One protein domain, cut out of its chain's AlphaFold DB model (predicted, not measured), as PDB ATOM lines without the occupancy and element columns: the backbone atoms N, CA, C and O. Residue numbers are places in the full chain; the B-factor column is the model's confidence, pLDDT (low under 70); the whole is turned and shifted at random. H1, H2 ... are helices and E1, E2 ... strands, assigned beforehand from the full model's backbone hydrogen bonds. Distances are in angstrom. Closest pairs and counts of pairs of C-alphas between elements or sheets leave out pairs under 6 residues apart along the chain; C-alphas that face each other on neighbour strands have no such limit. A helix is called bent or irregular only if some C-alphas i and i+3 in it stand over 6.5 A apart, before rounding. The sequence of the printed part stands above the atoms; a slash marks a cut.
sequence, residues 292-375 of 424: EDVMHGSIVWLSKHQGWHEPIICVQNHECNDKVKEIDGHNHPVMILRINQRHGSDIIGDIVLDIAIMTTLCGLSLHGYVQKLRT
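This is residues 292 to 375 of the 424 residues of an uncharacterized protein of Sclerotinia sclerotiorum (strain ATCC 18683 / 1980 / Ss-1) (UniProt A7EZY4). With little regular structure, this is a small, bent sheet, E1-E2-E3, with a long looped stretch, residues 302 to 332, between E1 and E2, and helix H1 away from the sheet at the far end of a link. The 84 printed residues, under half in named elements, run E1, E2, E3, H1: mixed class, the sheet antiparallel, a meander, each strand the neighbour of the one before. The whole is loose, radius of gyration of the C-alphas 15.0 A, spanning 47 by 26 by 25 A.

E2, residues 333 to 341, is 22.0 A long; E3, 351 to 357, 18.2 A. E1 is residues 299 to 301, from C-alpha 299 at (120.827, 127.316, 92.938). H1, 366 to 375, ends at C-alpha 375 (134.052, 103.213, 91.039).

E2 bends by 68 degrees at residue 337. Hairpin E2 and E3 has N 340 and O 352 at 2.9 A; hairpin E1 and E2, N 300 and O 334 at 2.9 A, within hydrogen-bond range. H1, every O i to N i+4 pair within range, is not on the sheet.

The printed part has no cut. The link E1 to E2 is long. Residues 316 to 322, 328 and 359 to 375 have pLDDT under 70.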
ATOM      1  N   GLU A 292     109.100 134.505  87.648       80.56
ATOM      2  CA  GLU A 292     109.802 135.328  86.663       80.56
ATOM      3  C   GLU A 292     111.317 135.474  86.909       80.56
ATOM      4  O   GLU A 292     112.063 135.697  85.955       80.56
ATOM      5  N   ASP A 293     111.786 135.297  88.149       82.31
ATOM      6  CA  ASP A 293     113.208 135.357  88.520       82.31
ATOM      7  C   ASP A 293     113.909 133.985  88.410       82.31
ATOM      8  O   ASP A 293     115.132 133.875  88.563       82.31
ATOM      9  N   VAL A 294     113.152 132.907  88.168       83.50
ATOM     10  CA  VAL A 294     113.682 131.539  88.098       83.50
ATOM     11  C   VAL A 294     114.444 131.335  86.788       83.50
ATOM     12  O   VAL A 294     113.902 131.478  85.694       83.50
ATOM     13  N   MET A 295     115.713 130.930  86.888       85.31
ATOM     14  CA  MET A 295     116.576 130.666  85.732       85.31
ATOM     15  C   MET A 295     117.183 129.261  85.777       85.31
ATOM     16  O   MET A 295     117.424 128.690  86.841       85.31
ATOM     17  N   HIS A 296     117.468 128.716  84.595       83.56
ATOM     18  CA  HIS A 296     118.190 127.454  84.445       83.56
ATOM     19  C   HIS A 296     119.605 127.585  85.034       83.56
ATOM     20  O   HIS A 296     120.289 128.580  84.797       83.56
ATOM     21  N   GLY A 297     120.047 126.589  85.802       80.50
ATOM     22  CA  GLY A 297     121.329 126.599  86.511       80.50
ATOM     23  C   GLY A 297     121.341 127.390  87.826       80.50
ATOM     24  O   GLY A 297     122.321 127.299  88.565       80.50
ATOM     25  N   SER A 298     120.275 128.124  88.168       82.81
ATOM     26  CA  SER A 298     120.181 128.790  89.471       82.81
ATOM     27  C   SER A 298     120.131 127.769  90.610       82.81
ATOM     28  O   SER A 298     119.434 126.754  90.535       82.81
ATOM     29  N   ILE A 299     120.865 128.069  91.683       86.81
ATOM     30  CA  ILE A 299     120.827 127.316  92.938       86.81
ATOM     31  C   ILE A 299     119.837 128.007  93.869       86.81
ATOM     32  O   ILE A 299     120.029 129.170  94.229       86.81
ATOM     33  N   VAL A 300     118.798 127.285  94.270       85.75
ATOM     34  CA  VAL A 300     117.719 127.779  95.132       85.75
ATOM     35  C   VAL A 300     117.577 126.892  96.363       85.75
ATOM     36  O   VAL A 300     117.945 125.718  96.342       85.75
ATOM     37  N   TRP A 301     117.062 127.442  97.459       87.06
ATOM     38  CA  TRP A 301     116.774 126.664  98.664       87.06
ATOM     39  C   TRP A 301     115.304 126.253  98.654       87.06
ATOM     40  O   TRP A 301     114.432 127.121  98.678       87.06
ATOM     41  N   LEU A 302     115.016 124.948  98.637       84.56
ATOM     42  CA  LEU A 302     113.638 124.483  98.777       84.56
ATOM     43  C   LEU A 302     113.105 124.887 100.151       84.56
ATOM     44  O   LEU A 302     113.756 124.659 101.172       84.56
ATOM     45  N   SER A 303     111.908 125.464 100.187       82.19
ATOM     46  CA  SER A 303     111.223 125.800 101.434       82.19
ATOM     47  C   SER A 303     111.037 124.557 102.316       82.19
ATOM     48  O   SER A 303     111.097 123.414 101.856       82.19
ATOM     49  N   LYS A 304     110.819 124.764 103.620       80.06
ATOM     50  CA  LYS A 304     110.381 123.676 104.507       80.06
ATOM     51  C   LYS A 304     109.050 123.121 104.004       80.06
ATOM     52  O   LYS A 304     108.203 123.895 103.563       80.06
ATOM     53  N   HIS A 305     108.871 121.806 104.103       80.62
ATOM     54  CA  HIS A 305     107.615 121.167 103.730       80.62
ATOM     55  C   HIS A 305     106.448 121.753 104.537       80.62
ATOM     56  O   HIS A 305     106.550 121.927 105.754       80.62
ATOM     57  N   GLN A 306     105.348 122.043 103.852       79.31
ATOM     58  CA  GLN A 306     104.061 122.404 104.438       79.31
ATOM     59  C   GLN A 306     103.028 121.395 103.936       79.31
ATOM     60  O   GLN A 306     103.180 120.885 102.832       79.31
ATOM     61  N   GLY A 307     101.957 121.139 104.695       74.75
ATOM     62  CA  GLY A 307     100.975 120.090 104.360       74.75
ATOM     63  C   GLY A 307     100.214 120.270 103.035       74.75
ATOM     64  O   GLY A 307      99.473 119.378 102.642       74.75
ATOM     65  N   TRP A 308     100.395 121.407 102.355       76.75
ATOM     66  CA  TRP A 308      99.843 121.711 101.031       76.75
ATOM     67  C   TRP A 308     100.845 121.493  99.882       76.75
ATOM     68  O   TRP A 308     100.484 121.674  98.725       76.75
ATOM     69  N   HIS A 309     102.111 121.176 100.176       79.56
ATOM     70  CA  HIS A 309     103.130 120.965  99.149       79.56
ATOM     71  C   HIS A 309     102.972 119.587  98.503       79.56
ATOM     72  O   HIS A 309     102.934 118.567  99.194       79.56
ATOM     73  N   GLU A 310     102.960 119.561  97.171       79.88
ATOM     74  CA  GLU A 310     103.039 118.328  96.387       79.88
ATOM     75  C   GLU A 310     104.363 117.584  96.692       79.88
ATOM     76  O   GLU A 310     105.395 118.222  96.933       79.88
ATOM     77  N   PRO A 311     104.373 116.239  96.705       79.62
ATOM     78  CA  PRO A 311     105.600 115.478  96.893       79.62
ATOM     79  C   PRO A 311     106.508 115.601  95.661       79.62
ATOM     80  O   PRO A 311     106.039 115.653  94.524       79.62
ATOM     81  N   ILE A 312     107.824 115.600  95.868       83.94
ATOM     82  CA  ILE A 312     108.800 115.742  94.781       83.94
ATOM     83  C   ILE A 312     108.991 114.378  94.112       83.94
ATOM     84  O   ILE A 312     109.421 113.414  94.749       83.94
ATOM     85  N   ILE A 313     108.664 114.289  92.823       83.31
ATOM     86  CA  ILE A 313     108.677 113.040  92.051       83.31
ATOM     87  C   ILE A 313     110.000 112.906  91.288       83.31
ATOM     88  O   ILE A 313     110.486 113.860  90.684       83.31
ATOM     89  N   CYS A 314     110.583 111.706  91.278       80.94
ATOM     90  CA  CYS A 314     111.756 111.412  90.463       80.94
ATOM     91  C   CYS A 314     111.393 111.339  88.969       80.94
ATOM     92  O   CYS A 314     110.623 110.472  88.556       80.94
ATOM     93  N   VAL A 315     111.996 112.208  88.152       72.44
ATOM     94  CA  VAL A 315     111.746 112.292  86.697       72.44
ATOM     95  C   VAL A 315     112.545 111.246  85.893       72.44
ATOM     96  O   VAL A 315     112.177 110.907  84.771       72.44
ATOM     97  N   GLN A 316     113.637 110.708  86.448       65.25
ATOM     98  CA  GLN A 316     114.623 109.908  85.708       65.25
ATOM     99  C   GLN A 316     114.676 108.453  86.203       65.25
ATOM    100  O   GLN A 316     114.861 108.203  87.393       65.25
ATOM    101  N   ASN A 317     114.523 107.492  85.280       53.47
ATOM    102  CA  ASN A 317     114.364 106.049  85.537       53.47
ATOM    103  C   ASN A 317     115.422 105.450  86.494       53.47
ATOM    104  O   ASN A 317     116.427 104.897  86.052       53.47
ATOM    105  N   HIS A 318     115.132 105.484  87.799       46.78
ATOM    106  CA  HIS A 318     115.932 104.914  88.894       46.78
ATOM    107  C   HIS A 318     117.297 105.573  89.173       46.78
ATOM    108  O   HIS A 318     118.135 104.964  89.831       46.78
ATOM    109  N   GLU A 319     117.520 106.817  88.735       58.94
ATOM    110  CA  GLU A 319     118.728 107.575  89.122       58.94
ATOM    111  C   GLU A 319     118.566 108.314  90.464       58.94
ATOM    112  O   GLU A 319     119.554 108.644  91.118       58.94
ATOM    113  N   CYS A 320     117.328 108.509  90.932       68.81
ATOM    114  CA  CYS A 320     117.054 108.912  92.310       68.81
ATOM    115  C   CYS A 320     117.041 107.683  93.233       68.81
ATOM    116  O   CYS A 320     116.425 106.669  92.898       68.81
ATOM    117  N   ASN A 321     117.624 107.802  94.434       66.00
ATOM    118  CA  ASN A 321     117.565 106.751  95.465       66.00
ATOM    119  C   ASN A 321     116.121 106.355  95.825       66.00
ATOM    120  O   ASN A 321     115.851 105.187  96.084       66.00
ATOM    121  N   ASP A 322     115.201 107.326  95.803       67.19
ATOM    122  CA  ASP A 322     113.778 107.147  96.080       67.19
ATOM    123  C   ASP A 322     112.947 107.686  94.911       67.19
ATOM    124  O   ASP A 322     113.286 108.711  94.318       67.19
ATOM    125  N   LYS A 323     111.833 107.016  94.589       70.06
ATOM    126  CA  LYS A 323     110.929 107.435  93.499       70.06
ATOM    127  C   LYS A 323     110.165 108.725  93.808       70.06
ATOM    128  O   LYS A 323     109.776 109.437  92.888       70.06
ATOM    129  N   VAL A 324     109.914 108.976  95.089       77.56
ATOM    130  CA  VAL A 324     109.137 110.102  95.608       77.56
ATOM    131  C   VAL A 324     109.816 110.588  96.885       77.56
ATOM    132  O   VAL A 324     110.298 109.779  97.679       77.56
ATOM    133  N   LYS A 325     109.863 111.904  97.077       76.69
ATOM    134  CA  LYS A 325     110.389 112.565  98.266       76.69
ATOM    135  C   LYS A 325     109.304 113.456  98.873       76.69
ATOM    136  O   LYS A 325     108.912 114.459  98.285       76.69
ATOM    137  N   GLU A 326     108.830 113.066 100.050       78.12
ATOM    138  CA  GLU A 326     107.799 113.781 100.810       78.12
ATOM    139  C   GLU A 326     108.447 114.853 101.717       78.12
ATOM    140  O   GLU A 326     109.190 115.715 101.240       78.12
ATOM    141  N   ILE A 327     108.209 114.793 103.033       75.69
ATOM    142  CA  ILE A 327     108.681 115.769 104.028       75.69
ATOM    143  C   ILE A 327     110.211 115.939 103.971       75.69
ATOM    144  O   ILE A 327     110.709 117.061 103.875       75.69
ATOM    145  N   ASP A 328     110.953 114.830 103.926       69.81
ATOM    146  CA  ASP A 328     112.425 114.814 103.871       69.81
ATOM    147  C   ASP A 328     112.998 115.270 102.512       69.81
ATOM    148  O   ASP A 328     114.209 115.416 102.350       69.81
ATOM    149  N   GLY A 329     112.134 115.506 101.518       72.12
ATOM    150  CA  GLY A 329     112.480 116.091 100.220       72.12
ATOM    151  C   GLY A 329     112.703 117.600 100.231       72.12
ATOM    152  O   GLY A 329     112.998 118.176  99.194       72.12
ATOM    153  N   HIS A 330     112.539 118.256 101.372       77.75
ATOM    154  CA  HIS A 330     112.450 119.711 101.463       77.75
ATOM    155  C   HIS A 330     113.633 120.318 102.236       77.75
ATOM    156  O   HIS A 330     114.521 119.602 102.701       77.75
ATOM    157  N   ASN A 331     113.655 121.649 102.390       79.12
ATOM    158  CA  ASN A 331     114.619 122.374 103.233       79.12
ATOM    159  C   ASN A 331     116.112 122.128 102.907       79.12
ATOM    160  O   ASN A 331     116.937 122.008 103.816       79.12
ATOM    161  N   HIS A 332     116.469 122.060 101.626       74.75
ATOM    162  CA  HIS A 332     117.849 121.860 101.176       74.75
ATOM    163  C   HIS A 332     118.115 122.578  99.834       74.75
ATOM    164  O   HIS A 332     117.157 122.956  99.149       74.75
ATOM    165  N   PRO A 333     119.386 122.815  99.450       82.75
ATOM    166  CA  PRO A 333     119.708 123.494  98.202       82.75
ATOM    167  C   PRO A 333     119.534 122.562  96.999       82.75
ATOM    168  O   PRO A 333     119.932 121.396  97.029       82.75
ATOM    169  N   VAL A 334     118.977 123.094  95.917       83.38
ATOM    170  CA  VAL A 334     118.774 122.385  94.652       83.38
ATOM    171  C   VAL A 334     119.184 123.268  93.479       83.38
ATOM    172  O   VAL A 334     119.093 124.492  93.554       83.38
ATOM    173  N   MET A 335     119.633 122.648  92.392       87.00
ATOM    174  CA  MET A 335     119.935 123.334  91.136       87.00
ATOM    175  C   MET A 335     118.795 123.111  90.143       87.00
ATOM    176  O   MET A 335     118.386 121.971  89.922       87.00
ATOM    177  N   ILE A 336     118.300 124.184  89.529       87.19
ATOM    178  CA  ILE A 336     117.245 124.117  88.511       87.19
ATOM    179  C   ILE A 336     117.839 123.595  87.200       87.19
ATOM    180  O   ILE A 336     118.721 124.225  86.615       87.19
ATOM    181  N   LEU A 337     117.354 122.444  86.734       85.50
ATOM    182  CA  LEU A 337     117.777 121.808  85.485       85.50
ATOM    183  C   LEU A 337     116.902 122.223  84.306       85.50
ATOM    184  O   LEU A 337     117.427 122.449  83.217       85.50
ATOM    185  N   ARG A 338     115.580 122.295  84.513       85.69
ATOM    186  CA  ARG A 338     114.595 122.715  83.506       85.69
ATOM    187  C   ARG A 338     113.436 123.468  84.138       85.69
ATOM    188  O   ARG A 338     113.078 123.211  85.286       85.69
ATOM    189  N   ILE A 339     112.836 124.354  83.350       89.00
ATOM    190  CA  ILE A 339     111.612 125.083  83.682       89.00
ATOM    191  C   ILE A 339     110.560 124.717  82.636       89.00
ATOM    192  O   ILE A 339     110.768 124.952  81.446       89.00
ATOM    193  N   ASN A 340     109.440 124.152  83.077       86.50
ATOM    194  CA  ASN A 340     108.313 123.762  82.234       86.50
ATOM    195  C   ASN A 340     107.053 124.521  82.685       86.50
ATOM    196  O   ASN A 340     106.866 124.724  83.878       86.50
ATOM    197  N   GLN A 341     106.155 124.893  81.770       85.88
ATOM    198  CA  GLN A 341     104.794 125.313  82.146       85.88
ATOM    199  C   GLN A 341     104.012 124.083  82.642       85.88
ATOM    200  O   GLN A 341     104.131 123.006  82.046       85.88
ATOM    201  N   ARG A 342     103.199 124.214  83.701       85.50
ATOM    202  CA  ARG A 342     102.349 123.116  84.191       85.50
ATOM    203  C   ARG A 342     101.369 122.683  83.096       85.50
ATOM    204  O   ARG A 342     100.652 123.496  82.513       85.50
ATOM    205  N   HIS A 343     101.332 121.383  82.803       86.38
ATOM    206  CA  HIS A 343     100.452 120.846  81.767       86.38
ATOM    207  C   HIS A 343      98.977 121.085  82.122       86.38
ATOM    208  O   HIS A 343      98.543 120.753  83.222       86.38
ATOM    209  N   GLY A 344      98.215 121.645  81.180       89.12
ATOM    210  CA  GLY A 344      96.808 122.003  81.381       89.12
ATOM    211  C   GLY A 344      96.570 123.334  82.107       89.12
ATOM    212  O   GLY A 344      95.413 123.704  82.266       89.12
ATOM    213  N   SER A 345      97.622 124.059  82.508       86.88
ATOM    214  CA  SER A 345      97.506 125.382  83.131       86.88
ATOM    215  C   SER A 345      97.675 126.506  82.109       86.88
ATOM    216  O   SER A 345      98.669 126.551  81.380       86.88
ATOM    217  N   ASP A 346      96.715 127.428  82.082       86.50
ATOM    218  CA  ASP A 346      96.725 128.674  81.309       86.50
ATOM    219  C   ASP A 346      97.311 129.867  82.092       86.50
ATOM    220  O   ASP A 346      97.508 130.951  81.534       86.50
ATOM    221  N   ILE A 347      97.642 129.668  83.373       85.62
ATOM    222  CA  ILE A 347      98.192 130.699  84.255       85.62
ATOM    223  C   ILE A 347      99.684 130.897  83.960       85.62
ATOM    224  O   ILE A 347     100.518 130.027  84.222       85.62
ATOM    225  N   ILE A 348     100.039 132.079  83.454       77.75
ATOM    226  CA  ILE A 348     101.439 132.482  83.257       77.75
ATOM    227  C   ILE A 348     102.154 132.483  84.616       77.75
ATOM    228  O   ILE A 348     101.740 133.189  85.532       77.75
ATOM    229  N   GLY A 349     103.233 131.704  84.727       79.69
ATOM    230  CA  GLY A 349     104.013 131.557  85.962       79.69
ATOM    231  C   GLY A 349     103.683 130.306  86.785       79.69
ATOM    232  O   GLY A 349     104.419 130.007  87.724       79.69
ATOM    233  N   ASP A 350     102.652 129.530  86.425       83.88
ATOM    234  CA  ASP A 350     102.431 128.188  86.985       83.88
ATOM    235  C   ASP A 350     103.409 127.186  86.352       83.88
ATOM    236  O   ASP A 350     103.133 126.534  85.340       83.88
ATOM    237  N   ILE A 351     104.607 127.128  86.934       86.69
ATOM    238  CA  ILE A 351     105.746 126.362  86.432       86.69
ATOM    239  C   ILE A 351     106.022 125.102  87.256       86.69
ATOM    240  O   ILE A 351     105.853 125.056  88.473       86.69
ATOM    241  N   VAL A 352     106.524 124.079  86.570       89.31
ATOM    242  CA  VAL A 352     107.072 122.843  87.134       89.31
ATOM    243  C   VAL A 352     108.574 122.825  86.863       89.31
ATOM    244  O   VAL A 352     109.014 123.060  85.734       89.31
ATOM    245  N   LEU A 353     109.366 122.558  87.900       88.19
ATOM    246  CA  LEU A 353     110.827 122.604  87.847       88.19
ATOM    247  C   LEU A 353     111.420 121.195  87.909       88.19
ATOM    248  O   LEU A 353     111.203 120.481  88.886       88.19
ATOM    249  N   ASP A 354     112.241 120.837  86.919       86.94
ATOM    250  CA  ASP A 354     113.133 119.682  87.053       86.94
ATOM    251  C   ASP A 354     114.363 120.145  87.844       86.94
ATOM    252  O   ASP A 354     115.012 121.126  87.466       86.94
ATOM    253  N   ILE A 355     114.698 119.455  88.935       85.06
ATOM    254  CA  ILE A 355     115.735 119.884  89.885       85.06
ATOM    255  C   ILE A 355     116.746 118.777  90.194       85.06
ATOM    256  O   ILE A 355     116.397 117.602  90.297       85.06
ATOM    257  N   ALA A 356     118.005 119.164  90.405       82.44
ATOM    258  CA  ALA A 356     119.036 118.306  90.983       82.44
ATOM    259  C   ALA A 356     119.214 118.625  92.472       82.44
ATOM    260  O   ALA A 356     119.506 119.766  92.839       82.44
ATOM    261  N   ILE A 357     119.098 117.605  93.324       76.31
ATOM    262  CA  ILE A 357     119.383 117.709  94.761       76.31
ATOM    263  C   ILE A 357     120.880 117.969  94.962       76.31
ATOM    264  O   ILE A 357     121.710 117.124  94.616       76.31
ATOM    265  N   MET A 358     121.245 119.108  95.558       71.94
ATOM    266  CA  MET A 358     122.641 119.387  95.890       71.94
ATOM    267  C   MET A 358     122.985 118.801  97.260       71.94
ATOM    268  O   MET A 358     122.685 119.376  98.306       71.94
ATOM    269  N   THR A 359     123.662 117.655  97.268       60.88
ATOM    270  CA  THR A 359     124.162 117.056  98.511       60.88
ATOM    271  C   THR A 359     125.467 117.717  98.948       60.88
ATOM    272  O   THR A 359     126.466 117.662  98.226       60.88
ATOM    273  N   THR A 360     125.521 118.266 100.161       50.84
ATOM    274  CA  THR A 360     126.794 118.673 100.771       50.84
ATOM    275  C   THR A 360     127.562 117.440 101.240       50.84
ATOM    276  O   THR A 360     127.178 116.791 102.215       50.84
ATOM    277  N   LEU A 361     128.662 117.116 100.562       48.41
ATOM    278  CA  LEU A 361     129.538 115.997 100.912       48.41
ATOM    279  C   LEU A 361     130.429 116.343 102.114       48.41
ATOM    280  O   LEU A 361     131.621 116.616 101.980       48.41
ATOM    281  N   CYS A 362     129.854 116.319 103.313       44.41
ATOM    282  CA  CYS A 362     130.627 116.429 104.544       44.41
ATOM    283  C   CYS A 362     131.569 115.219 104.682       44.41
ATOM    284  O   CYS A 362     131.123 114.074 104.704       44.41
ATOM    285  N   GLY A 363     132.877 115.473 104.780       51.34
ATOM    286  CA  GLY A 363     133.895 114.443 105.025       51.34
ATOM    287  C   GLY A 363     134.437 113.710 103.789       51.34
ATOM    288  O   GLY A 363     135.344 112.896 103.941       51.34
ATOM    289  N   LEU A 364     133.961 114.009 102.575       48.88
ATOM    290  CA  LEU A 364     134.535 113.468 101.337       48.88
ATOM    291  C   LEU A 364     135.122 114.610 100.502       48.88
ATOM    292  O   LEU A 364     134.404 115.513 100.083       48.88
ATOM    293  N   SER A 365     136.434 114.581 100.253       57.28
ATOM    294  CA  SER A 365     137.064 115.552  99.353       57.28
ATOM    295  C   SER A 365     136.497 115.410  97.937       57.28
ATOM    296  O   SER A 365     136.110 114.310  97.533       57.28
ATOM    297  N   LEU A 366     136.501 116.492  97.147       53.91
ATOM    298  CA  LEU A 366     136.082 116.454  95.737       53.91
ATOM    299  C   LEU A 366     136.792 115.322  94.973       53.91
ATOM    300  O   LEU A 366     136.161 114.575  94.232       53.91
ATOM    301  N   HIS A 367     138.085 115.124  95.239       56.69
ATOM    302  CA  HIS A 367     138.869 114.021  94.689       56.69
ATOM    303  C   HIS A 367     138.320 112.637  95.085       56.69
ATOM    304  O   HIS A 367     138.119 111.787  94.219       56.69
ATOM    305  N   GLY A 368     138.029 112.419  96.373       58.44
ATOM    306  CA  GLY A 368     137.436 111.171  96.864       58.44
ATOM    307  C   GLY A 368     136.026 110.923  96.320       58.44
ATOM    308  O   GLY A 368     135.664 109.781  96.049       58.44
ATOM    309  N   TYR A 369     135.246 111.981  96.083       55.72
ATOM    310  CA  TYR A 369     133.934 111.889  95.442       55.72
ATOM    311  C   TYR A 369     134.032 111.510  93.963       55.72
ATOM    312  O   TYR A 369     133.380 110.565  93.528       55.72
ATOM    313  N   VAL A 370     134.905 112.183  93.210       58.84
ATOM    314  CA  VAL A 370     135.180 111.881  91.799       58.84
ATOM    315  C   VAL A 370     135.696 110.448  91.632       58.84
ATOM    316  O   VAL A 370     135.266 109.743  90.720       58.84
ATOM    317  N   GLN A 371     136.572 109.974  92.525       59.06
ATOM    318  CA  GLN A 371     136.983 108.568  92.556       59.06
ATOM    319  C   GLN A 371     135.805 107.635  92.865       59.06
ATOM    320  O   GLN A 371     135.606 106.666  92.137       59.06
ATOM    321  N   LYS A 372     134.986 107.947  93.879       54.66
ATOM    322  CA  LYS A 372     133.820 107.135  94.252       54.66
ATOM    323  C   LYS A 372     132.817 106.998  93.099       54.66
ATOM    324  O   LYS A 372     132.375 105.886  92.826       54.66
ATOM    325  N   LEU A 373     132.516 108.081  92.379       52.78
ATOM    326  CA  LEU A 373     131.665 108.042  91.181       52.78
ATOM    327  C   LEU A 373     132.260 107.152  90.081       52.78
ATOM    328  O   LEU A 373     131.559 106.296  89.546       52.78
ATOM    329  N   ARG A 374     133.567 107.271  89.806       57.41
ATOM    330  CA  ARG A 374     134.271 106.398  88.846       57.41
ATOM    331  C   ARG A 374     134.246 104.919  89.248       57.41
ATOM    332  O   ARG A 374     134.276 104.070  88.368       57.41
ATOM    333  N   THR A 375     134.174 104.601  90.543       53.00
ATOM    334  CA  THR A 375     134.052 103.213  91.039       53.00
ATOM    335  C   THR A 375     132.616 102.682  91.129       53.00
ATOM    336  O   THR A 375     132.443 101.479  91.286       53.00
TER     337      THR A 375